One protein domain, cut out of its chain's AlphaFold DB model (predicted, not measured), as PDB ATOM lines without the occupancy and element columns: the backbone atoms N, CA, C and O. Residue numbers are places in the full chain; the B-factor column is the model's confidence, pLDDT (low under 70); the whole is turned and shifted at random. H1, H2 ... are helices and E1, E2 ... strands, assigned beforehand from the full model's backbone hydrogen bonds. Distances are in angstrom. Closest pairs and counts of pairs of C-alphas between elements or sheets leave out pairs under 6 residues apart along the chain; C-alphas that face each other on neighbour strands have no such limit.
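What this domain is: This is residues 3 to 168 of the 178 residues of an uncharacterized protein of Streptomyces sp. NTK 937 (UniProt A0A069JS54). One twisted antiparallel sheet of seven strands forms a wall, and the long helix H3 lies slantwise over one face of it, over E7 and E6. H1 packs beside the first half of H3 on that same face, while the short helices H2 and H4 sit near the last part of H3 at the level of the sheet, and no named helix covers the opposite face. The 166 printed residues hold four named helices and seven named strands in the order H1 E1 H2 E2 E3 E4 E5 E6 E7 H3 H4, and the sheet runs E1 E2 E3 E7 E6 E5 E4. The class is mixed, helices and strands, and the whole is compact, with a radius of gyration of the C-alphas of 15.4 A and spans of 43 by 41 by 26 A.

Where its parts are: The longest strands are E6, residues 106 to 117 and 26.4 A long, and E7, residues 120 to 131 and 31.4 A. E6 bends by 86 degrees at residue 114 and E7 by 70 degrees at residue 123. On one side of this pair come E3, residues 69 to 76 and 21.8 A, E2, residues 55 to 59 and 13.5 A, and E1, residues 23 to 25 and 7.0 A. On the other side come E5, residues 98 to 102 and 13.3 A, and E4, residues 90 to 92 and 6.2 A. H3, residues 142 to 159, is 25.8 A long and runs from C-alpha 142 at (-41.066, -45.903, 47.879) to C-alpha 159 at (-22.065, -45.232, 30.370). H1, residues 8 to 18 and 15.3 A, begins with C-alpha 8 at (-31.779, -32.732, 40.796). H2 is residues 38 to 44, 9.8 A, and H4 is residues 163 to 166, 5.0 A.

How they stand to each other: E4 E5 E6 E7 form a meander, each strand the antiparallel neighbour of the one before. In the hairpin E6 and E7, N 109 and O 127 are 2.9 A apart, within hydrogen-bond range. E3 and E7 are antiparallel at 164 degrees, with N 72 and O 128 at 2.9 A. In the hairpin E2 and E3, N 55 and O 71 stand 2.8 A apart. E2 pairs in a staggered way, with E3 over residues 55 to 57 and with edge strand E1 over 57 to 59, where N 24 and O 58 are 2.9 A apart. In the hairpin E5 and E6, N 110 and O 98 are 2.7 A apart; in the hairpin E4 and E5, N 91 and O 101 are 2.9 A apart. H1 and H3 on one face of the sheet make two layers, helices over strands. H3 has a height over the sheet of 8.1 A and is only just slantwise, at 32 degrees to E7 on the local plane. H3 is the hub and touches the three other helices. With residues 144 to 151 alone it touches H1, closest at the C-alphas of Ala 13 and Asp 144, 4.6 A, at a steep tilt of 47 degrees, opposite ways. H1 lies over E2 at a height of 10.9 A and only just stands up from the sheet, rising 40.3 degrees. With residues 155 to 159 alone H3 touches H2, about perpendicular at 79 degrees, the closest C-alphas being those of Leu 38 and Leu 156, 5.7 A. With residues 154 to 157 alone it touches H4, closest at the C-alphas of Ala 157 and Ala 163, 4.5 A. H2 stands at the sheet's level, at a height of 1.4 A, and H4 only just so, at 3.8 A. In H1, H2 and H3 every O i to N i+4 pair is within hydrogen-bond range; H4 is too short for such a pair.

The domain as a whole: The two C-alphas farthest apart are those of Pro 32 and Ala 83, 44.2 A. The printed part has no cut. Two links are long, E1 to H2 with 12 residues and E3 to E4 with 13. The mean pLDDT of the printed part is 88.1, and residues 27 to 33, 48 to 52 and 86 to 88 are under 70.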
ATOM      1  N   ASP A   3     -20.743 -40.986  41.524       87.06
ATOM      2  CA  ASP A   3     -20.111 -40.440  40.300       87.06
ATOM      3  C   ASP A   3     -20.899 -39.313  39.592       87.06
ATOM      4  O   ASP A   3     -20.759 -39.070  38.398       87.06
ATOM      5  N   GLY A   4     -21.767 -38.610  40.330       87.38
ATOM      6  CA  GLY A   4     -22.606 -37.553  39.760       87.38
ATOM      7  C   GLY A   4     -23.813 -38.074  38.972       87.38
ATOM      8  O   GLY A   4     -24.423 -37.303  38.239       87.38
ATOM      9  N   ALA A   5     -24.181 -39.343  39.153       92.81
ATOM     10  CA  ALA A   5     -25.295 -39.990  38.463       92.81
ATOM     11  C   ALA A   5     -26.687 -39.457  38.857       92.81
ATOM     12  O   ALA A   5     -27.667 -39.714  38.163       92.81
ATOM     13  N   LEU A   6     -26.797 -38.739  39.977       93.69
ATOM     14  CA  LEU A   6     -28.077 -38.218  40.455       93.69
ATOM     15  C   LEU A   6     -28.455 -36.920  39.739       93.69
ATOM     16  O   LEU A   6     -27.692 -35.951  39.733       93.69
ATOM     17  N   SER A   7     -29.675 -36.877  39.206       94.75
ATOM     18  CA  SER A   7     -30.290 -35.629  38.762       94.75
ATOM     19  C   SER A   7     -30.708 -34.776  39.966       94.75
ATOM     20  O   SER A   7     -30.647 -35.217  41.115       94.75
ATOM     21  N   SER A   8     -31.203 -33.559  39.725       94.25
ATOM     22  CA  SER A   8     -31.779 -32.732  40.796       94.25
ATOM     23  C   SER A   8     -32.907 -33.450  41.548       94.25
ATOM     24  O   SER A   8     -32.967 -33.362  42.769       94.25
ATOM     25  N   ALA A   9     -33.751 -34.214  40.846       94.50
ATOM     26  CA  ALA A   9     -34.822 -34.983  41.479       94.50
ATOM     27  C   ALA A   9     -34.274 -36.141  42.329       94.50
ATOM     28  O   ALA A   9     -34.781 -36.391  43.421       94.50
ATOM     29  N   GLY A  10     -33.220 -36.815  41.856       94.94
ATOM     30  CA  GLY A  10     -32.514 -37.849  42.612       94.94
ATOM     31  C   GLY A  10     -31.851 -37.306  43.877       94.94
ATOM     32  O   GLY A  10     -31.930 -37.945  44.922       94.94
ATOM     33  N   VAL A  11     -31.258 -36.110  43.819       95.12
ATOM     34  CA  VAL A  11     -30.692 -35.435  45.001       95.12
ATOM     35  C   VAL A  11     -31.788 -35.104  46.014       95.12
ATOM     36  O   VAL A  11     -31.679 -35.505  47.165       95.12
ATOM     37  N   GLU A  12     -32.885 -34.473  45.588       95.62
ATOM     38  CA  GLU A  12     -34.001 -34.152  46.489       95.62
ATOM     39  C   GLU A  12     -34.647 -35.407  47.102       95.62
ATOM     40  O   GLU A  12     -35.090 -35.398  48.252       95.62
ATOM     41  N   ALA A  13     -34.729 -36.501  46.340       95.94
ATOM     42  CA  ALA A  13     -35.208 -37.784  46.842       95.94
ATOM     43  C   ALA A  13     -34.244 -38.381  47.876       95.94
ATOM     44  O   ALA A  13     -34.687 -38.876  48.912       95.94
ATOM     45  N   LEU A  14     -32.934 -38.285  47.641       95.25
ATOM     46  CA  LEU A  14     -31.922 -38.701  48.606       95.25
ATOM     47  C   LEU A  14     -31.998 -37.869  49.895       95.25
ATOM     48  O   LEU A  14     -31.907 -38.443  50.980       95.25
ATOM     49  N   ASP A  15     -32.247 -36.562  49.789       96.12
ATOM     50  CA  ASP A  15     -32.439 -35.683  50.948       96.12
ATOM     51  C   ASP A  15     -33.607 -36.164  51.821       96.12
ATOM     52  O   ASP A  15     -33.481 -36.273  53.044       96.12
ATOM     53  N   ARG A  16     -34.731 -36.530  51.185       96.12
ATOM     54  CA  ARG A  16     -35.907 -37.099  51.863       96.12
ATOM     55  C   ARG A  16     -35.633 -38.477  52.459       96.12
ATOM     56  O   ARG A  16     -36.102 -38.749  53.558       96.12
ATOM     57  N   ILE A  17     -34.851 -39.327  51.790       95.06
ATOM     58  CA  ILE A  17     -34.423 -40.631  52.329       95.06
ATOM     59  C   ILE A  17     -33.531 -40.450  53.559       95.06
ATOM     60  O   ILE A  17     -33.654 -41.198  54.525       95.06
ATOM     61  N   GLY A  18     -32.617 -39.482  53.539       93.06
ATOM     62  CA  GLY A  18     -31.666 -39.254  54.623       93.06
ATOM     63  C   GLY A  18     -32.182 -38.391  55.772       93.06
ATOM     64  O   GLY A  18     -31.560 -38.389  56.838       93.06
ATOM     65  N   GLY A  19     -33.253 -37.624  55.555       93.44
ATOM     66  CA  GLY A  19     -33.691 -36.565  56.468       93.44
ATOM     67  C   GLY A  19     -32.643 -35.450  56.624       93.44
ATOM     68  O   GLY A  19     -32.539 -34.825  57.679       93.44
ATOM     69  N   THR A  20     -31.783 -35.256  55.616       92.12
ATOM     70  CA  THR A  20     -30.634 -34.333  55.634       92.12
ATOM     71  C   THR A  20     -30.151 -34.059  54.214       92.12
ATOM     72  O   THR A  20     -30.344 -34.893  53.350       92.12
ATOM     73  N   GLU A  21     -29.443 -32.952  53.997       91.06
ATOM     74  CA  GLU A  21     -28.823 -32.599  52.703       91.06
ATOM     75  C   GLU A  21     -27.317 -32.926  52.657       91.06
ATOM     76  O   GLU A  21     -26.593 -32.579  51.723       91.06
ATOM     77  N   ARG A  22     -26.779 -33.508  53.737       89.75
ATOM     78  CA  ARG A  22     -25.334 -33.713  53.902       89.75
ATOM     79  C   ARG A  22     -24.977 -35.182  53.848       89.75
ATOM     80  O   ARG A  22     -25.172 -35.911  54.825       89.75
ATOM     81  N   PHE A  23     -24.335 -35.563  52.753       89.50
ATOM     82  CA  PHE A  23     -23.911 -36.930  52.501       89.50
ATOM     83  C   PHE A  23     -22.433 -37.030  52.143       89.50
ATOM     84  O   PHE A  23     -21.815 -36.079  51.663       89.50
ATOM     85  N   THR A  24     -21.884 -38.217  52.354       85.81
ATOM     86  CA  THR A  24     -20.529 -38.600  51.963       85.81
ATOM     87  C   THR A  24     -20.564 -39.980  51.324       85.81
ATOM     88  O   THR A  24     -21.351 -40.832  51.730       85.81
ATOM     89  N   GLU A  25     -19.688 -40.217  50.357       81.00
ATOM     90  CA  GLU A  25     -19.353 -41.571  49.911       81.00
ATOM     91  C   GLU A  25     -18.171 -42.061  50.744       81.00
ATOM     92  O   GLU A  25     -17.238 -41.291  50.996       81.00
ATOM     93  N   ILE A  26     -18.228 -43.302  51.226       70.19
ATOM     94  CA  ILE A  26     -17.114 -43.874  51.988       70.19
ATOM     95  C   ILE A  26     -16.025 -44.353  51.039       70.19
ATOM     96  O   ILE A  26     -16.294 -44.947  49.996       70.19
ATOM     97  N   GLN A  27     -14.791 -44.121  51.468       56.47
ATOM     98  CA  GLN A  27     -13.648 -44.938  51.095       56.47
ATOM     99  C   GLN A  27     -13.670 -46.146  52.026       56.47
ATOM    100  O   GLN A  27     -13.719 -45.967  53.248       56.47
ATOM    101  N   ILE A  28     -13.727 -47.359  51.478       58.88
ATOM    102  CA  ILE A  28     -13.752 -48.585  52.284       58.88
ATOM    103  C   ILE A  28     -12.505 -48.572  53.179       58.88
ATOM    104  O   ILE A  28     -11.420 -48.232  52.725       58.88
ATOM    105  N   ALA A  29     -12.645 -48.886  54.472       52.12
ATOM    106  CA  ALA A  29     -11.542 -48.738  55.432       52.12
ATOM    107  C   ALA A  29     -10.281 -49.542  55.044       52.12
ATOM    108  O   ALA A  29      -9.169 -49.131  55.374       52.12
ATOM    109  N   ASP A  30     -10.474 -50.643  54.314       57.78
ATOM    110  CA  ASP A  30      -9.419 -51.520  53.799       57.78
ATOM    111  C   ASP A  30      -8.934 -51.137  52.383       57.78
ATOM    112  O   ASP A  30      -7.942 -51.688  51.910       57.78
ATOM    113  N   ASP A  31      -9.592 -50.174  51.725       61.84
ATOM    114  CA  ASP A  31      -9.194 -49.607  50.433       61.84
ATOM    115  C   ASP A  31      -9.490 -48.087  50.380       61.84
ATOM    116  O   ASP A  31     -10.568 -47.657  49.949       61.84
ATOM    117  N   PRO A  32      -8.536 -47.240  50.818       62.72
ATOM    118  CA  PRO A  32      -8.692 -45.786  50.798       62.72
ATOM    119  C   PRO A  32      -8.771 -45.202  49.376       62.72
ATOM    120  O   PRO A  32      -9.170 -44.047  49.211       62.72
ATOM    121  N   ASP A  33      -8.408 -45.976  48.353       67.94
ATOM    122  CA  ASP A  33      -8.517 -45.582  46.952       67.94
ATOM    123  C   ASP A  33      -9.844 -46.035  46.324       67.94
ATOM    124  O   ASP A  33     -10.182 -45.566  45.232       67.94
ATOM    125  N   TYR A  34     -10.640 -46.852  47.031       72.88
ATOM    126  CA  TYR A  34     -11.960 -47.268  46.572       72.88
ATOM    127  C   TYR A  34     -12.846 -46.048  46.345       72.88
ATOM    128  O   TYR A  34     -13.201 -45.296  47.260       72.88
ATOM    129  N   ARG A  35     -13.218 -45.864  45.082       78.81
ATOM    130  CA  ARG A  35     -14.204 -44.888  44.639       78.81
ATOM    131  C   ARG A  35     -15.108 -45.573  43.649       78.81
ATOM    132  O   ARG A  35     -14.661 -46.012  42.589       78.81
ATOM    133  N   TRP A  36     -16.384 -45.626  43.995       87.00
ATOM    134  CA  TRP A  36     -17.380 -46.077  43.050       87.00
ATOM    135  C   TRP A  36     -17.403 -45.136  41.838       87.00
ATOM    136  O   TRP A  36     -17.355 -43.913  41.988       87.00
ATOM    137  N   SER A  37     -17.458 -45.710  40.638       89.88
ATOM    138  CA  SER A  37     -17.615 -44.959  39.392       89.88
ATOM    139  C   SER A  37     -18.548 -45.701  38.453       89.88
ATOM    140  O   SER A  37     -18.551 -46.935  38.429       89.88
ATOM    141  N   LEU A  38     -19.286 -44.952  37.634       91.75
ATOM    142  CA  LEU A  38     -20.163 -45.526  36.610       91.75
ATOM    143  C   LEU A  38     -19.367 -46.402  35.649       91.75
ATOM    144  O   LEU A  38     -19.774 -47.510  35.311       91.75
ATOM    145  N   LYS A  39     -18.179 -45.924  35.269       91.38
ATOM    146  CA  LYS A  39     -17.273 -46.631  34.369       91.38
ATOM    147  C   LYS A  39     -16.848 -47.993  34.909       91.38
ATOM    148  O   LYS A  39     -16.691 -48.927  34.126       91.38
ATOM    149  N   GLN A  40     -16.595 -48.101  36.214       89.25
ATOM    150  CA  GLN A  40     -16.241 -49.384  36.814       89.25
ATOM    151  C   GLN A  40     -17.476 -50.279  36.937       89.25
ATOM    152  O   GLN A  40     -17.427 -51.402  36.455       89.25
ATOM    153  N   ALA A  41     -18.608 -49.754  37.413       90.69
ATOM    154  CA  ALA A  41     -19.858 -50.511  37.487       90.69
ATOM    155  C   ALA A  41     -20.287 -51.086  36.119       90.69
ATOM    156  O   ALA A  41     -20.696 -52.240  36.032       90.69
ATOM    157  N   ALA A  42     -20.131 -50.325  35.028       91.31
ATOM    158  CA  ALA A  42     -20.422 -50.791  33.671       91.31
ATOM    159  C   ALA A  42     -19.477 -51.912  33.204       91.31
ATOM    160  O   ALA A  42     -19.891 -52.796  32.453       91.31
ATOM    161  N   LYS A  43     -18.212 -51.897  33.644       89.19
ATOM    162  CA  LYS A  43     -17.273 -53.001  33.400       89.19
ATOM    163  C   LYS A  43     -17.619 -54.230  34.228       89.19
ATOM    164  O   LYS A  43     -17.485 -55.333  33.717       89.19
ATOM    165  N   ASP A  44     -18.066 -54.048  35.465       88.06
ATOM    166  CA  ASP A  44     -18.393 -55.162  36.358       88.06
ATOM    167  C   ASP A  44     -19.587 -55.972  35.853       88.06
ATOM    168  O   ASP A  44     -19.640 -57.178  36.064       88.06
ATOM    169  N   LEU A  45     -20.501 -55.353  35.092       87.56
ATOM    170  CA  LEU A  45     -21.556 -56.079  34.372       87.56
ATOM    171  C   LEU A  45     -21.005 -57.153  33.416       87.56
ATOM    172  O   LEU A  45     -21.721 -58.088  33.074       87.56
ATOM    173  N   GLN A  46     -19.758 -56.995  32.968       81.44
ATOM    174  CA  GLN A  46     -19.045 -57.904  32.067       81.44
ATOM    175  C   GLN A  46     -18.025 -58.778  32.817       81.44
ATOM    176  O   GLN A  46     -17.323 -59.563  32.182       81.44
ATOM    177  N   ALA A  47     -17.879 -58.614  34.133       76.06
ATOM    178  CA  ALA A  47     -16.896 -59.319  34.952       76.06
ATOM    179  C   ALA A  47     -17.511 -60.535  35.664       76.06
ATOM    180  O   ALA A  47     -18.726 -60.729  35.671       76.06
ATOM    181  N   ASP A  48     -16.656 -61.372  36.256       65.00
ATOM    182  CA  ASP A  48     -17.094 -62.464  37.128       65.00
ATOM    183  C   ASP A  48     -17.626 -61.894  38.457       65.00
ATOM    184  O   ASP A  48     -17.059 -60.943  38.998       65.00
ATOM    185  N   TYR A  49     -18.707 -62.476  38.988       56.41
ATOM    186  CA  TYR A  49     -19.564 -61.950  40.073       56.41
ATOM    187  C   TYR A  49     -18.884 -61.613  41.422       56.41
ATOM    188  O   TYR A  49     -19.568 -61.221  42.369       56.41
ATOM    189  N   THR A  50     -17.568 -61.780  41.570       54.47
ATOM    190  CA  THR A  50     -16.870 -61.594  42.852       54.47
ATOM    191  C   THR A  50     -16.532 -60.139  43.185       54.47
ATOM    192  O   THR A  50     -16.303 -59.857  44.358       54.47
ATOM    193  N   ASP A  51     -16.571 -59.224  42.208       59.28
ATOM    194  CA  ASP A  51     -16.113 -57.830  42.361       59.28
ATOM    195  C   ASP A  51     -17.250 -56.812  42.132       59.28
ATOM    196  O   ASP A  51     -17.141 -55.895  41.315       59.28
ATOM    197  N   VAL A  52     -18.384 -56.972  42.824       64.44
ATOM    198  CA  VAL A  52     -19.506 -56.025  42.692       64.44
ATOM    199  C   VAL A  52     -19.139 -54.692  43.345       64.44
ATOM    200  O   VAL A  52     -19.127 -54.576  44.572       64.44
ATOM    201  N   HIS A  53     -18.874 -53.666  42.532       77.50
ATOM    202  CA  HIS A  53     -18.668 -52.312  43.038       77.50
ATOM    203  C   HIS A  53     -20.011 -51.686  43.421       77.50
ATOM    204  O   HIS A  53     -20.877 -51.408  42.587       77.50
ATOM    205  N   GLU A  54     -20.162 -51.415  44.712       88.19
ATOM    206  CA  GLU A  54     -21.352 -50.796  45.283       88.19
ATOM    207  C   GLU A  54     -21.152 -49.287  45.459       88.19
ATOM    208  O   GLU A  54     -20.100 -48.832  45.928       88.19
ATOM    209  N   CYS A  55     -22.175 -48.502  45.117       90.25
ATOM    210  CA  CYS A  55     -22.247 -47.113  45.545       90.25
ATOM    211  C   CYS A  55     -22.806 -47.079  46.970       90.25
ATOM    212  O   CYS A  55     -23.968 -47.424  47.203       90.25
ATOM    213  N   LEU A  56     -21.976 -46.652  47.918       90.31
ATOM    214  CA  LEU A  56     -22.327 -46.573  49.332       90.31
ATOM    215  C   LEU A  56     -22.460 -45.108  49.749       90.31
ATOM    216  O   LEU A  56     -21.473 -44.367  49.785       90.31
ATOM    217  N   LEU A  57     -23.677 -44.688  50.090       90.19
ATOM    218  CA  LEU A  57     -23.960 -43.323  50.534       90.19
ATOM    219  C   LEU A  57     -24.178 -43.307  52.042       90.19
ATOM    220  O   LEU A  57     -24.951 -44.098  52.573       90.19
ATOM    221  N   TYR A  58     -23.530 -42.374  52.729       90.50
ATOM    222  CA  TYR A  58     -23.613 -42.185  54.176       90.50
ATOM    223  C   TYR A  58     -24.093 -40.776  54.486       90.50
ATOM    224  O   TYR A  58     -23.786 -39.829  53.761       90.50
ATOM    225  N   LYS A  59     -24.791 -40.604  55.609       90.31
ATOM    226  CA  LYS A  59     -25.038 -39.267  56.160       90.31
ATOM    227  C   LYS A  59     -23.725 -38.734  56.729       90.31
ATOM    228  O   LYS A  59     -23.092 -39.406  57.533       90.31
ATOM    229  N   ALA A  60     -23.349 -37.505  56.386       86.94
ATOM    230  CA  ALA A  60     -22.058 -36.928  56.784       86.94
ATOM    231  C   ALA A  60     -21.871 -36.817  58.313       86.94
ATOM    232  O   ALA A  60     -20.751 -36.745  58.811       86.94
ATOM    233  N   SER A  61     -22.973 -36.757  59.067       79.94
ATOM    234  CA  SER A  61     -22.975 -36.709  60.532       79.94
ATOM    235  C   SER A  61     -23.092 -38.081  61.198       79.94
ATOM    236  O   SER A  61     -23.025 -38.151  62.428       79.94
ATOM    237  N   ASP A  62     -23.329 -39.146  60.428       81.62
ATOM    238  CA  ASP A  62     -23.475 -40.490  60.974       81.62
ATOM    239  C   ASP A  62     -22.119 -41.066  61.399       81.62
ATOM    240  O   ASP A  62     -21.084 -40.841  60.773       81.62
ATOM    241  N   LYS A  63     -22.136 -41.791  62.517       79.12
ATOM    242  CA  LYS A  63     -20.967 -42.478  63.083       79.12
ATOM    243  C   LYS A  63     -21.244 -43.955  63.334       79.12
ATOM    244  O   LYS A  63     -20.454 -44.604  64.016       79.12
ATOM    245  N   SER A  64     -22.369 -44.487  62.849       82.69
ATOM    246  CA  SER A  64     -22.715 -45.888  63.069       82.69
ATOM    247  C   SER A  64     -21.905 -46.822  62.173       82.69
ATOM    248  O   SER A  64     -21.908 -48.026  62.411       82.69
ATOM    249  N   GLY A  65     -21.269 -46.287  61.123       81.69
ATOM    250  CA  GLY A  65     -20.563 -47.074  60.113       81.69
ATOM    251  C   GLY A  65     -21.505 -47.834  59.176       81.69
ATOM    252  O   GLY A  65     -21.056 -48.732  58.472       81.69
ATOM    253  N   LEU A  66     -22.800 -47.490  59.158       85.88
ATOM    254  CA  LEU A  66     -23.792 -48.126  58.289       85.88
ATOM    255  C   LEU A  66     -24.138 -47.177  57.139       85.88
ATOM    256  O   LEU A  66     -24.407 -46.002  57.407       85.88
ATOM    257  N   PRO A  67     -24.157 -47.652  55.883       89.69
ATOM    258  CA  PRO A  67     -24.602 -46.828  54.772       89.69
ATOM    259  C   PRO A  67     -26.077 -46.457  54.961       89.69
ATOM    260  O   PRO A  67     -26.886 -47.249  55.447       89.69
ATOM    261  N   LEU A  68     -26.423 -45.234  54.566       92.25
ATOM    262  CA  LEU A  68     -27.808 -44.815  54.394       92.25
ATOM    263  C   LEU A  68     -28.457 -45.650  53.294       92.25
ATOM    264  O   LEU A  68     -29.512 -46.236  53.527       92.25
ATOM    265  N   VAL A  69     -27.805 -45.699  52.131       93.00
ATOM    266  CA  VAL A  69     -28.186 -46.562  51.017       93.00
ATOM    267  C   VAL A  69     -26.965 -47.227  50.396       93.00
ATOM    268  O   VAL A  69     -25.902 -46.616  50.264       93.00
ATOM    269  N   THR A  70     -27.159 -48.474  49.991       93.19
ATOM    270  CA  THR A  70     -26.247 -49.254  49.155       93.19
ATOM    271  C   THR A  70     -26.921 -49.467  47.812       93.19
ATOM    272  O   THR A  70     -28.046 -49.963  47.790       93.19
ATOM    273  N   ILE A  71     -26.254 -49.105  46.717       94.19
ATOM    274  CA  ILE A  71     -26.713 -49.357  45.346       94.19
ATOM    275  C   ILE A  71     -25.724 -50.290  44.665       94.19
ATOM    276  O   ILE A  71     -24.518 -50.041  44.699       94.19
ATOM    277  N   ARG A  72     -26.229 -51.333  44.013       92.62
ATOM    278  CA  ARG A  72     -25.411 -52.281  43.259       92.62
ATOM    279  C   ARG A  72     -26.085 -52.702  41.967       92.62
ATOM    280  O   ARG A  72     -27.307 -52.625  41.841       92.62
ATOM    281  N   PHE A  73     -25.269 -53.188  41.043       93.19
ATOM    282  CA  PHE A  73     -25.707 -53.665  39.742       93.19
ATOM    283  C   PHE A  73     -25.158 -55.059  39.486       93.19
ATOM    284  O   PHE A  73     -24.020 -55.360  39.840       93.19
ATOM    285  N   SER A  74     -25.962 -55.894  38.847       91.19
ATOM    286  CA  SER A  74     -25.535 -57.193  38.349       91.19
ATOM    287  C   SER A  74     -26.160 -57.449  36.991       91.19
ATOM    288  O   SER A  74     -27.272 -56.998  36.711       91.19
ATOM    289  N   SER A  75     -25.457 -58.191  36.145       91.19
ATOM    290  CA  SER A  75     -26.076 -58.726  34.940       91.19
ATOM    291  C   SER A  75     -26.986 -59.906  35.312       91.19
ATOM    292  O   SER A  75     -26.756 -60.562  36.326       91.19
ATOM    293  N   ASP A  76     -28.060 -60.132  34.564       90.00
ATOM    294  CA  ASP A  76     -29.011 -61.210  34.834       90.00
ATOM    295  C   ASP A  76     -29.527 -61.816  33.520       90.00
ATOM    296  O   ASP A  76     -29.696 -61.142  32.498       90.00
ATOM    297  N   SER A  77     -29.767 -63.125  33.549       90.00
ATOM    298  CA  SER A  77     -30.338 -63.878  32.430       90.00
ATOM    299  C   SER A  77     -31.864 -63.806  32.396       90.00
ATOM    300  O   SER A  77     -32.475 -64.027  31.347       90.00
ATOM    301  N   GLN A  78     -32.480 -63.481  33.534       90.88
ATOM    302  CA  GLN A  78     -33.923 -63.440  33.718       90.88
ATOM    303  C   GLN A  78     -34.323 -62.186  34.502       90.88
ATOM    304  O   GLN A  78     -33.502 -61.519  35.125       90.88
ATOM    305  N   HIS A  79     -35.604 -61.849  34.459       91.81
ATOM    306  CA  HIS A  79     -36.206 -60.856  35.340       91.81
ATOM    307  C   HIS A  79     -37.565 -61.388  35.816       91.81
ATOM    308  O   HIS A  79     -38.143 -62.240  35.137       91.81
ATOM    309  N   PRO A  80     -38.087 -60.914  36.959       90.94
ATOM    310  CA  PRO A  80     -39.443 -61.248  37.382       90.94
ATOM    311  C   PRO A  80     -40.482 -60.737  36.375       90.94
ATOM    312  O   PRO A  80     -40.262 -59.701  35.739       90.94
ATOM    313  N   ASP A  81     -41.610 -61.433  36.245       87.44
ATOM    314  CA  ASP A  81     -42.779 -60.926  35.523       87.44
ATOM    315  C   ASP A  81     -43.651 -60.110  36.497       87.44
ATOM    316  O   ASP A  81     -44.141 -60.676  37.476       87.44
ATOM    317  N   PRO A  82     -43.867 -58.798  36.265       84.12
ATOM    318  CA  PRO A  82     -44.760 -57.994  37.097       84.12
ATOM    319  C   PRO A  82     -46.185 -58.556  37.209       84.12
ATOM    320  O   PRO A  82     -46.851 -58.299  38.202       84.12
ATOM    321  N   ALA A  83     -46.668 -59.299  36.204       81.69
ATOM    322  CA  ALA A  83     -48.000 -59.909  36.224       81.69
ATOM    323  C   ALA A  83     -48.088 -61.153  37.127       81.69
ATOM    324  O   ALA A  83     -49.192 -61.575  37.470       81.69
ATOM    325  N   GLU A  84     -46.944 -61.738  37.486       80.75
ATOM    326  CA  GLU A  84     -46.832 -62.884  38.393       80.75
ATOM    327  C   GLU A  84     -46.427 -62.459  39.818       80.75
ATOM    328  O   GLU A  84     -46.235 -63.316  40.683       80.75
ATOM    329  N   ASP A  85     -46.283 -61.153  40.085       74.38
ATOM    330  CA  ASP A  85     -45.991 -60.660  41.431       74.38
ATOM    331  C   ASP A  85     -47.263 -60.700  42.293       74.38
ATOM    332  O   ASP A  85     -48.102 -59.805  42.261       74.38
ATOM    333  N   GLU A  86     -47.421 -61.790  43.046       67.62
ATOM    334  CA  GLU A  86     -48.519 -61.983  44.004       67.62
ATOM    335  C   GLU A  86     -48.231 -61.328  45.376       67.62
ATOM    336  O   GLU A  86     -49.064 -61.395  46.286       67.62
ATOM    337  N   ASP A  87     -47.050 -60.719  45.556       66.94
ATOM    338  CA  ASP A  87     -46.611 -60.094  46.807       66.94
ATOM    339  C   ASP A  87     -47.180 -58.670  46.923       66.94
ATOM    340  O   ASP A  87     -46.531 -57.673  46.596       66.94
ATOM    341  N   GLY A  88     -48.418 -58.575  47.419       64.62
ATOM    342  CA  GLY A  88     -49.133 -57.306  47.621       64.62
ATOM    343  C   GLY A  88     -48.459 -56.313  48.584       64.62
ATOM    344  O   GLY A  88     -48.919 -55.178  48.706       64.62
ATOM    345  N   ASP A  89     -47.362 -56.706  49.241       76.69
ATOM    346  CA  ASP A  89     -46.561 -55.842  50.117       76.69
ATOM    347  C   ASP A  89     -45.521 -55.004  49.334       76.69
ATOM    348  O   ASP A  89     -44.717 -54.261  49.916       76.69
ATOM    349  N   ARG A  90     -45.506 -55.112  47.997       85.25
ATOM    350  CA  ARG A  90     -44.620 -54.351  47.107       85.25
ATOM    351  C   ARG A  90     -45.385 -53.311  46.311       85.25
ATOM    352  O   ARG A  90     -46.442 -53.561  45.745       85.25
ATOM    353  N   LEU A  91     -44.783 -52.131  46.200       90.94
ATOM    354  CA  LEU A  91     -45.245 -51.104  45.280       90.94
ATOM    355  C   LEU A  91     -44.524 -51.263  43.941       90.94
ATOM    356  O   LEU A  91     -43.298 -51.118  43.881       90.94
ATOM    357  N   LEU A  92     -45.287 -51.545  42.884       93.19
ATOM    358  CA  LEU A  92     -44.765 -51.712  41.531       93.19
ATOM    359  C   LEU A  92     -44.681 -50.373  40.798       93.19
ATOM    360  O   LEU A  92     -45.534 -49.495  40.936       93.19
ATOM    361  N   PHE A  93     -43.647 -50.231  39.979       93.88
ATOM    362  CA  PHE A  93     -43.424 -49.065  39.135       93.88
ATOM    363  C   PHE A  93     -43.389 -49.516  37.674       93.88
ATOM    364  O   PHE A  93     -42.635 -50.434  37.346       93.88
ATOM    365  N   PRO A  94     -44.147 -48.879  36.764       93.50
ATOM    366  CA  PRO A  94     -44.135 -49.240  35.348       93.50
ATOM    367  C   PRO A  94     -42.903 -48.629  34.656       93.50
ATOM    368  O   PRO A  94     -43.007 -47.726  33.824       93.50
ATOM    369  N   VAL A  95     -41.717 -49.086  35.061       93.88
ATOM    370  CA  VAL A  95     -40.402 -48.630  34.600       93.88
ATOM    371  C   VAL A  95     -39.512 -49.837  34.336       93.88
ATOM    372  O   VAL A  95     -39.476 -50.771  35.132       93.88
ATOM    373  N   GLY A  96     -38.771 -49.798  33.229       94.75
ATOM    374  CA  GLY A  96     -37.943 -50.923  32.807       94.75
ATOM    375  C   GLY A  96     -38.784 -52.162  32.488       94.75
ATOM    376  O   GLY A  96     -39.899 -52.056  31.979       94.75
ATOM    377  N   LEU A  97     -38.221 -53.335  32.770       95.25
ATOM    378  CA  LEU A  97     -38.870 -54.642  32.608       95.25
ATOM    379  C   LEU A  97     -39.608 -55.074  33.880       95.25
ATOM    380  O   LEU A  97     -40.642 -55.729  33.807       95.25
ATOM    381  N   TYR A  98     -39.075 -54.690  35.037       95.31
ATOM    382  CA  TYR A  98     -39.682 -54.895  36.344       95.31
ATOM    383  C   TYR A  98     -39.091 -53.875  37.310       95.31
ATOM    384  O   TYR A  98     -37.872 -53.714  37.362       95.31
ATOM    385  N   ALA A  99     -39.922 -53.216  38.108       95.88
ATOM    386  CA  ALA A  99     -39.450 -52.307  39.136       95.88
ATOM    387  C   ALA A  99     -40.375 -52.354  40.349       95.88
ATOM    388  O   ALA A  99     -41.587 -52.204  40.220       95.88
ATOM    389  N   ALA A 100     -39.794 -52.547  41.529       94.94
ATOM    390  CA  ALA A 100     -40.545 -52.700  42.765       94.94
ATOM    391  C   ALA A 100     -39.803 -52.077  43.945       94.94
ATOM    392  O   ALA A 100     -38.573 -52.124  44.026       94.94
ATOM    393  N   ALA A 101     -40.562 -51.544  44.894       93.19
ATOM    394  CA  ALA A 101     -40.062 -51.131  46.196       93.19
ATOM    395  C   ALA A 101     -40.872 -51.816  47.297       93.19
ATOM    396  O   ALA A 101     -42.099 -51.839  47.243       93.19
ATOM    397  N   ASN A 102     -40.193 -52.341  48.313       87.81
ATOM    398  CA  ASN A 102     -40.833 -52.966  49.468       87.81
ATOM    399  C   ASN A 102     -40.786 -52.058  50.707       87.81
ATOM    400  O   ASN A 102     -40.040 -51.073  50.755       87.81
ATOM    401  N   GLU A 103     -41.566 -52.408  51.729       80.94
ATOM    402  CA  GLU A 103     -41.637 -51.665  52.996       80.94
ATOM    403  C   GLU A 103     -40.336 -51.702  53.819       80.94
ATOM    404  O   GLU A 103     -40.105 -50.853  54.678       80.94
ATOM    405  N   ASN A 104     -39.445 -52.657  53.542       80.56
ATOM    406  CA  ASN A 104     -38.168 -52.832  54.239       80.56
ATOM    407  C   ASN A 104     -37.008 -52.065  53.590       80.56
ATOM    408  O   ASN A 104     -35.847 -52.417  53.793       80.56
ATOM    409  N   PHE A 105     -37.313 -51.002  52.842       84.12
ATOM    410  CA  PHE A 105     -36.337 -50.136  52.172       84.12
ATOM    411  C   PHE A 105     -35.503 -50.830  51.084       84.12
ATOM    412  O   PHE A 105     -34.491 -50.282  50.646       84.12
ATOM    413  N   GLY A 106     -35.931 -52.006  50.622       91.19
ATOM    414  CA  GLY A 106     -35.401 -52.660  49.433       91.19
ATOM    415  C   GLY A 106     -36.103 -52.148  48.182       91.19
ATOM    416  O   GLY A 106     -37.323 -51.970  48.167       91.19
ATOM    417  N   THR A 107     -35.328 -51.884  47.138       95.44
ATOM    418  CA  THR A 107     -35.821 -51.440  45.831       95.44
ATOM    419  C   THR A 107     -35.058 -52.182  44.747       95.44
ATOM    420  O   THR A 107     -33.841 -52.324  44.839       95.44
ATOM    421  N   SER A 108     -35.763 -52.664  43.731       95.88
ATOM    422  CA  SER A 108     -35.171 -53.379  42.605       95.88
ATOM    423  C   SER A 108     -35.711 -52.826  41.298       95.88
ATOM    424  O   SER A 108     -36.897 -52.518  41.202       95.88
ATOM    425  N   LEU A 109     -34.842 -52.729  40.299       97.50
ATOM    426  CA  LEU A 109     -35.166 -52.307  38.944       97.50
ATOM    427  C   LEU A 109     -34.413 -53.206  37.963       97.50
ATOM    428  O   LEU A 109     -33.194 -53.317  38.026       97.50
ATOM    429  N   TYR A 110     -35.144 -53.830  37.051       97.44
ATOM    430  CA  TYR A 110     -34.615 -54.609  35.943       97.44
ATOM    431  C   TYR A 110     -34.820 -53.845  34.642       97.44
ATOM    432  O   TYR A 110     -35.910 -53.336  34.377       97.44
ATOM    433  N   PHE A 111     -33.793 -53.795  33.799       97.88
ATOM    434  CA  PHE A 111     -33.869 -53.161  32.485       97.88
ATOM    435  C   PHE A 111     -33.018 -53.900  31.454       97.88
ATOM    436  O   PHE A 111     -32.090 -54.635  31.794       97.88
ATOM    437  N   ALA A 112     -33.356 -53.717  30.178       97.25
ATOM    438  CA  ALA A 112     -32.596 -54.302  29.086       97.25
ATOM    439  C   ALA A 112     -31.266 -53.562  28.924       97.25
ATOM    440  O   ALA A 112     -31.234 -52.366  28.653       97.25
ATOM    441  N   CYS A 113     -30.166 -54.279  29.090       95.81
ATOM    442  CA  CYS A 113     -28.831 -53.769  28.821       95.81
ATOM    443  C   CYS A 113     -27.919 -54.978  28.615       95.81
ATOM    444  O   CYS A 113     -27.409 -55.535  29.587       95.81
ATOM    445  N   PRO A 114     -27.784 -55.456  27.366       92.88
ATOM    446  CA  PRO A 114     -27.044 -56.675  27.111       92.88
ATOM    447  C   PRO A 114     -25.562 -56.527  27.464       92.88
ATOM    448  O   PRO A 114     -24.892 -55.637  26.939       92.88
ATOM    449  N   ALA A 115     -25.051 -57.434  28.290       87.56
ATOM    450  CA  ALA A 115     -23.641 -57.524  28.644       87.56
ATOM    451  C   ALA A 115     -23.070 -58.875  28.192       87.56
ATOM    452  O   ALA A 115     -23.749 -59.901  28.216       87.56
ATOM    453  N   GLU A 116     -21.818 -58.867  27.740       85.38
ATOM    454  CA  GLU A 116     -21.057 -60.084  27.448       85.38
ATOM    455  C   GLU A 116     -20.101 -60.317  28.620       85.38
ATOM    456  O   GLU A 116     -19.211 -59.497  28.848       85.38
ATOM    457  N   GLY A 117     -20.302 -61.402  29.366       79.50
ATOM    458  CA  GLY A 117     -19.440 -61.797  30.481       79.50
ATOM    459  C   GLY A 117     -18.795 -63.174  30.274       79.50
ATOM    460  O   GLY A 117     -19.069 -63.851  29.278       79.50
ATOM    461  N   PRO A 118     -17.950 -63.632  31.216       76.31
ATOM    462  CA  PRO A 118     -17.302 -64.946  31.158       76.31
ATOM    463  C   PRO A 118     -18.295 -66.112  31.073       76.31
ATOM    464  O   PRO A 118     -18.024 -67.111  30.407       76.31
ATOM    465  N   GLU A 119     -19.457 -65.966  31.714       77.06
ATOM    466  CA  GLU A 119     -20.539 -66.959  31.727       77.06
ATOM    467  C   GLU A 119     -21.454 -66.881  30.489       77.06
ATOM    468  O   GLU A 119     -22.374 -67.687  30.332       77.06
ATOM    469  N   GLY A 120     -21.181 -65.945  29.575       83.69
ATOM    470  CA  GLY A 120     -21.938 -65.713  28.353       83.69
ATOM    471  C   GLY A 120     -22.706 -64.395  28.363       83.69
ATOM    472  O   GLY A 120     -22.484 -63.508  29.188       83.69
ATOM    473  N   ARG A 121     -23.609 -64.261  27.390       88.81
ATOM    474  CA  ARG A 121     -24.410 -63.055  27.195       88.81
ATOM    475  C   ARG A 121     -25.609 -63.031  28.136       88.81
ATOM    476  O   ARG A 121     -26.474 -63.904  28.049       88.81
ATOM    477  N   THR A 122     -25.723 -61.979  28.932       92.00
ATOM    478  CA  THR A 122     -26.903 -61.676  29.747       92.00
ATOM    479  C   THR A 122     -27.673 -60.507  29.119       92.00
ATOM    480  O   THR A 122     -27.075 -59.501  28.743       92.00
ATOM    481  N   PRO A 123     -28.995 -60.628  28.899       94.44
ATOM    482  CA  PRO A 123     -29.790 -59.582  28.256       94.44
ATOM    483  C   PRO A 123     -30.202 -58.443  29.203       94.44
ATOM    484  O   PRO A 123     -30.590 -57.375  28.720       94.44
ATOM    485  N   TYR A 124     -30.148 -58.660  30.519       95.50
ATOM    486  CA  TYR A 124     -30.721 -57.750  31.504       95.50
ATOM    487  C   TYR A 124     -29.694 -57.305  32.537       95.50
ATOM    488  O   TYR A 124     -28.737 -58.014  32.843       95.50
ATOM    489  N   VAL A 125     -29.944 -56.133  33.111       95.25
ATOM    490  CA  VAL A 125     -29.265 -55.645  34.308       95.25
ATOM    491  C   VAL A 125     -30.286 -55.539  35.425       95.25
ATOM    492  O   VAL A 125     -31.372 -54.987  35.237       95.25
ATOM    493  N   LYS A 126     -29.908 -56.050  36.593       95.25
ATOM    494  CA  LYS A 126     -30.591 -55.843  37.859       95.25
ATOM    495  C   LYS A 126     -29.873 -54.741  38.626       95.25
ATOM    496  O   LYS A 126     -28.704 -54.877  38.979       95.25
ATOM    497  N   ALA A 127     -30.591 -53.671  38.917       96.44
ATOM    498  CA  ALA A 127     -30.200 -52.653  39.870       96.44
ATOM    499  C   ALA A 127     -30.909 -52.915  41.198       96.44
ATOM    500  O   ALA A 127     -32.123 -53.138  41.238       96.44
ATOM    501  N   GLU A 128     -30.166 -52.870  42.295       95.81
ATOM    502  CA  GLU A 128     -30.714 -53.009  43.639       95.81
ATOM    503  C   GLU A 128     -30.284 -51.839  44.502       95.81
ATOM    504  O   GLU A 128     -29.136 -51.400  44.447       95.81
ATOM    505  N   MET A 129     -31.208 -51.373  45.336       95.56
ATOM    506  CA  MET A 129     -30.921 -50.431  46.400       95.56
ATOM    507  C   MET A 129     -31.470 -50.935  47.729       95.56
ATOM    508  O   MET A 129     -32.634 -51.331  47.818       95.56
ATOM    509  N   TYR A 130     -30.648 -50.847  48.770       92.88
ATOM    510  CA  TYR A 130     -31.025 -51.182  50.139       92.88
ATOM    511  C   TYR A 130     -30.773 -50.002  51.062       92.88
ATOM    512  O   TYR A 130     -29.665 -49.470  51.092       92.88
ATOM    513  N   GLY A 131     -31.788 -49.616  51.830       90.19
ATOM    514  CA  GLY A 131     -31.653 -48.649  52.915       90.19
ATOM    515  C   GLY A 131     -31.522 -49.319  54.282       90.19
ATOM    516  O   GLY A 131     -32.256 -50.257  54.595       90.19
ATOM    517  N   ALA A 132     -30.628 -48.826  55.141       86.50
ATOM    518  CA  ALA A 132     -30.573 -49.293  56.526       86.50
ATOM    519  C   ALA A 132     -31.730 -48.680  57.338       86.50
ATOM    520  O   ALA A 132     -31.831 -47.461  57.467       86.50
ATOM    521  N   ARG A 133     -32.598 -49.517  57.929       84.88
ATOM    522  CA  ARG A 133     -33.828 -49.089  58.643       84.88
ATOM    523  C   ARG A 133     -33.597 -48.026  59.727       84.88
ATOM    524  O   ARG A 133     -34.478 -47.218  59.981       84.88
ATOM    525  N   ASN A 134     -32.445 -48.038  60.394       86.31
ATOM    526  CA  ASN A 134     -32.079 -47.053  61.420       86.31
ATOM    527  C   ASN A 134     -31.405 -45.788  60.857       86.31
ATOM    528  O   ASN A 134     -31.117 -44.867  61.617       86.31
ATOM    529  N   GLN A 135     -31.125 -45.755  59.555       89.38
ATOM    530  CA  GLN A 135     -30.508 -44.628  58.867       89.38
ATOM    531  C   GLN A 135     -31.495 -43.853  57.996       89.38
ATOM    532  O   GLN A 135     -31.340 -42.636  57.881       89.38
ATOM    533  N   VAL A 136     -32.487 -44.534  57.428       91.44
ATOM    534  CA  VAL A 136     -33.513 -43.939  56.570       91.44
ATOM    535  C   VAL A 136     -34.539 -43.155  57.392       91.44
ATOM    536  O   VAL A 136     -34.968 -43.599  58.460       91.44
ATOM    537  N   ASP A 137     -34.941 -41.989  56.890       91.81
ATOM    538  CA  ASP A 137     -36.037 -41.205  57.447       91.81
ATOM    539  C   ASP A 137     -37.362 -41.984  57.302       91.81
ATOM    540  O   ASP A 137     -37.713 -42.404  56.190       91.81
ATOM    541  N   PRO A 138     -38.121 -42.190  58.394       89.69
ATOM    542  CA  PRO A 138     -39.387 -42.919  58.347       89.69
ATOM    543  C   PRO A 138     -40.468 -42.241  57.491       89.69
ATOM    544  O   PRO A 138     -41.449 -42.896  57.152       89.69
ATOM    545  N   ALA A 139     -40.321 -40.957  57.153       90.44
ATOM    546  CA  ALA A 139     -41.213 -40.245  56.242       90.44
ATOM    547  C   ALA A 139     -40.863 -40.450  54.756       90.44
ATOM    548  O   ALA A 139     -41.637 -40.034  53.893       90.44
ATOM    549  N   SER A 140     -39.719 -41.070  54.443       92.56
ATOM    550  CA  SER A 140     -39.326 -41.349  53.061       92.56
ATOM    551  C   SER A 140     -40.245 -42.371  52.393       92.56
ATOM    552  O   SER A 140     -40.757 -43.306  53.013       92.56
ATOM    553  N   THR A 141     -40.443 -42.204  51.091       92.88
ATOM    554  CA  THR A 141     -41.398 -42.998  50.318       92.88
ATOM    555  C   THR A 141     -40.709 -44.039  49.436       92.88
ATOM    556  O   THR A 141     -39.501 -44.003  49.185       92.88
ATOM    557  N   ALA A 142     -41.494 -44.997  48.942       93.38
ATOM    558  CA  ALA A 142     -41.066 -45.903  47.879       93.38
ATOM    559  C   ALA A 142     -40.679 -45.150  46.593       93.38
ATOM    560  O   ALA A 142     -39.726 -45.537  45.920       93.38
ATOM    561  N   GLU A 143     -41.378 -44.055  46.281       94.56
ATOM    562  CA  GLU A 143     -41.091 -43.219  45.112       94.56
ATOM    563  C   GLU A 143     -39.734 -42.518  45.230       94.56
ATOM    564  O   GLU A 143     -38.992 -42.466  44.251       94.56
ATOM    565  N   ASP A 144     -39.365 -42.044  46.425       95.50
ATOM    566  CA  ASP A 144     -38.042 -41.451  46.662       95.50
ATOM    567  C   ASP A 144     -36.939 -42.458  46.347       95.50
ATOM    568  O   ASP A 144     -35.988 -42.169  45.619       95.50
ATOM    569  N   ARG A 145     -37.110 -43.685  46.846       95.56
ATOM    570  CA  ARG A 145     -36.146 -44.758  46.622       95.56
ATOM    571  C   ARG A 145     -36.033 -45.142  45.154       95.56
ATOM    572  O   ARG A 145     -34.923 -45.267  44.637       95.56
ATOM    573  N   MET A 146     -37.167 -45.290  44.475       96.94
ATOM    574  CA  MET A 146     -37.180 -45.603  43.051       96.94
ATOM    575  C   MET A 146     -36.587 -44.462  42.217       96.94
ATOM    576  O   MET A 146     -35.938 -44.722  41.208       96.94
ATOM    577  N   THR A 147     -36.753 -43.204  42.638       97.12
ATOM    578  CA  THR A 147     -36.204 -42.039  41.925       97.12
ATOM    579  C   THR A 147     -34.681 -42.082  41.937       97.12
ATOM    580  O   THR A 147     -34.057 -41.970  40.883       97.12
ATOM    581  N   VAL A 148     -34.086 -42.322  43.111       96.94
ATOM    582  CA  VAL A 148     -32.632 -42.484  43.257       96.94
ATOM    583  C   VAL A 148     -32.131 -43.664  42.423       96.94
ATOM    584  O   VAL A 148     -31.195 -43.502  41.640       96.94
ATOM    585  N   LEU A 149     -32.763 -44.837  42.541       97.69
ATOM    586  CA  LEU A 149     -32.327 -46.033  41.814       97.69
ATOM    587  C   LEU A 149     -32.430 -45.858  40.291       97.69
ATOM    588  O   LEU A 149     -31.513 -46.250  39.568       97.69
ATOM    589  N   ASN A 150     -33.508 -45.246  39.798       98.00
ATOM    590  CA  ASN A 150     -33.708 -44.988  38.373       98.00
ATOM    591  C   ASN A 150     -32.680 -43.997  37.815       98.00
ATOM    592  O   ASN A 150     -32.167 -44.227  36.725       98.00
ATOM    593  N   ASP A 151     -32.336 -42.936  38.548       97.56
ATOM    594  CA  ASP A 151     -31.314 -41.978  38.110       97.56
ATOM    595  C   ASP A 151     -29.945 -42.644  37.933       97.56
ATOM    596  O   ASP A 151     -29.335 -42.531  36.868       97.56
ATOM    597  N   VAL A 152     -29.499 -43.418  38.930       97.06
ATOM    598  CA  VAL A 152     -28.211 -44.123  38.833       97.06
ATOM    599  C   VAL A 152     -28.245 -45.190  37.734       97.06
ATOM    600  O   VAL A 152     -27.278 -45.337  36.992       97.06
ATOM    601  N   SER A 153     -29.373 -45.888  37.568       97.81
ATOM    602  CA  SER A 153     -29.547 -46.891  36.506       97.81
ATOM    603  C   SER A 153     -29.524 -46.276  35.106       97.81
ATOM    604  O   SER A 153     -28.932 -46.847  34.192       97.81
ATOM    605  N   ARG A 154     -30.121 -45.092  34.927       97.88
ATOM    606  CA  ARG A 154     -30.066 -44.336  33.667       97.88
ATOM    607  C   ARG A 154     -28.642 -43.941  33.318       97.88
ATOM    608  O   ARG A 154     -28.208 -44.193  32.198       97.88
ATOM    609  N   ALA A 155     -27.914 -43.381  34.280       97.31
ATOM    610  CA  ALA A 155     -26.520 -43.008  34.083       97.31
ATOM    611  C   ALA A 155     -25.645 -44.232  33.761       97.31
ATOM    612  O   ALA A 155     -24.783 -44.160  32.886       97.31
ATOM    613  N   LEU A 156     -25.897 -45.376  34.408       96.50
ATOM    614  CA  LEU A 156     -25.199 -46.622  34.096       96.50
ATOM    615  C   LEU A 156     -25.491 -47.088  32.669       96.50
ATOM    616  O   LEU A 156     -24.569 -47.474  31.959       96.50
ATOM    617  N   ALA A 157     -26.752 -47.044  32.236       96.94
ATOM    618  CA  ALA A 157     -27.125 -47.443  30.885       96.94
ATOM    619  C   ALA A 157     -26.508 -46.524  29.814       96.94
ATOM    620  O   ALA A 157     -26.136 -46.991  28.737       96.94
ATOM    621  N   GLU A 158     -26.368 -45.229  30.107       96.94
ATOM    622  CA  GLU A 158     -25.642 -44.273  29.263       96.94
ATOM    623  C   GLU A 158     -24.147 -44.615  29.180       96.94
ATOM    624  O   GLU A 158     -23.619 -44.734  28.074       96.94
ATOM    625  N   GLU A 159     -23.487 -44.855  30.316       96.12
ATOM    626  CA  GLU A 159     -22.065 -45.232  30.370       96.12
ATOM    627  C   GLU A 159     -21.794 -46.580  29.679       96.12
ATOM    628  O   GLU A 159     -20.810 -46.732  28.956       96.12
ATOM    629  N   ALA A 160     -22.690 -47.555  29.849       93.94
ATOM    630  CA  ALA A 160     -22.609 -48.871  29.216       93.94
ATOM    631  C   ALA A 160     -22.993 -48.856  27.722       93.94
ATOM    632  O   ALA A 160     -22.818 -49.858  27.030       93.94
ATOM    633  N   GLY A 161     -23.513 -47.735  27.206       95.94
ATOM    634  CA  GLY A 161     -23.911 -47.595  25.804       95.94
ATOM    635  C   GLY A 161     -25.209 -48.320  25.429       95.94
ATOM    636  O   GLY A 161     -25.448 -48.542  24.246       95.94
ATOM    637  N   CYS A 162     -26.045 -48.664  26.411       96.56
ATOM    638  CA  CYS A 162     -27.312 -49.388  26.246       96.56
ATOM    639  C   CYS A 162     -28.542 -48.538  26.626       96.56
ATOM    640  O   CYS A 162     -29.622 -49.067  26.877       96.56
ATOM    641  N   ALA A 163     -28.402 -47.209  26.715       96.94
ATOM    642  CA  ALA A 163     -29.471 -46.317  27.174       96.94
ATOM    643  C   ALA A 163     -30.760 -46.417  26.339       96.94
ATOM    644  O   ALA A 163     -31.861 -46.282  26.877       96.94
ATOM    645  N   SER A 164     -30.628 -46.660  25.030       96.06
ATOM    646  CA  SER A 164     -31.782 -46.795  24.132       96.06
ATOM    647  C   SER A 164     -32.548 -48.092  24.394       96.06
ATOM    648  O   SER A 164     -33.775 -48.082  24.395       96.06
ATOM    649  N   GLU A 165     -31.839 -49.191  24.648       96.50
ATOM    650  CA  GLU A 165     -32.407 -50.485  25.021       96.50
ATOM    651  C   GLU A 165     -33.019 -50.451  26.423       96.50
ATOM    652  O   GLU A 165     -34.121 -50.959  26.622       96.50
ATOM    653  N   ALA A 166     -32.337 -49.808  27.374       97.00
ATOM    654  CA  ALA A 166     -32.799 -49.667  28.750       97.00
ATOM    655  C   ALA A 166     -34.114 -48.885  28.828       97.00
ATOM    656  O   ALA A 166     -34.973 -49.209  29.649       97.00
ATOM    657  N   ASN A 167     -34.267 -47.867  27.970       96.06
ATOM    658  CA  ASN A 167     -35.474 -47.051  27.815       96.06
ATOM    659  C   ASN A 167     -36.049 -46.546  29.157       96.06
ATOM    660  O   ASN A 167     -37.262 -46.489  29.372       96.06
ATOM    661  N   LEU A 168     -35.156 -46.200  30.086       97.44
ATOM    662  CA  LEU A 168     -35.520 -45.737  31.419       97.44
ATOM    663  C   LEU A 168     -35.934 -44.252  31.378       97.44
ATOM    664  O   LEU A 168     -35.174 -43.408  30.886       97.44
TER     665      LEU A 168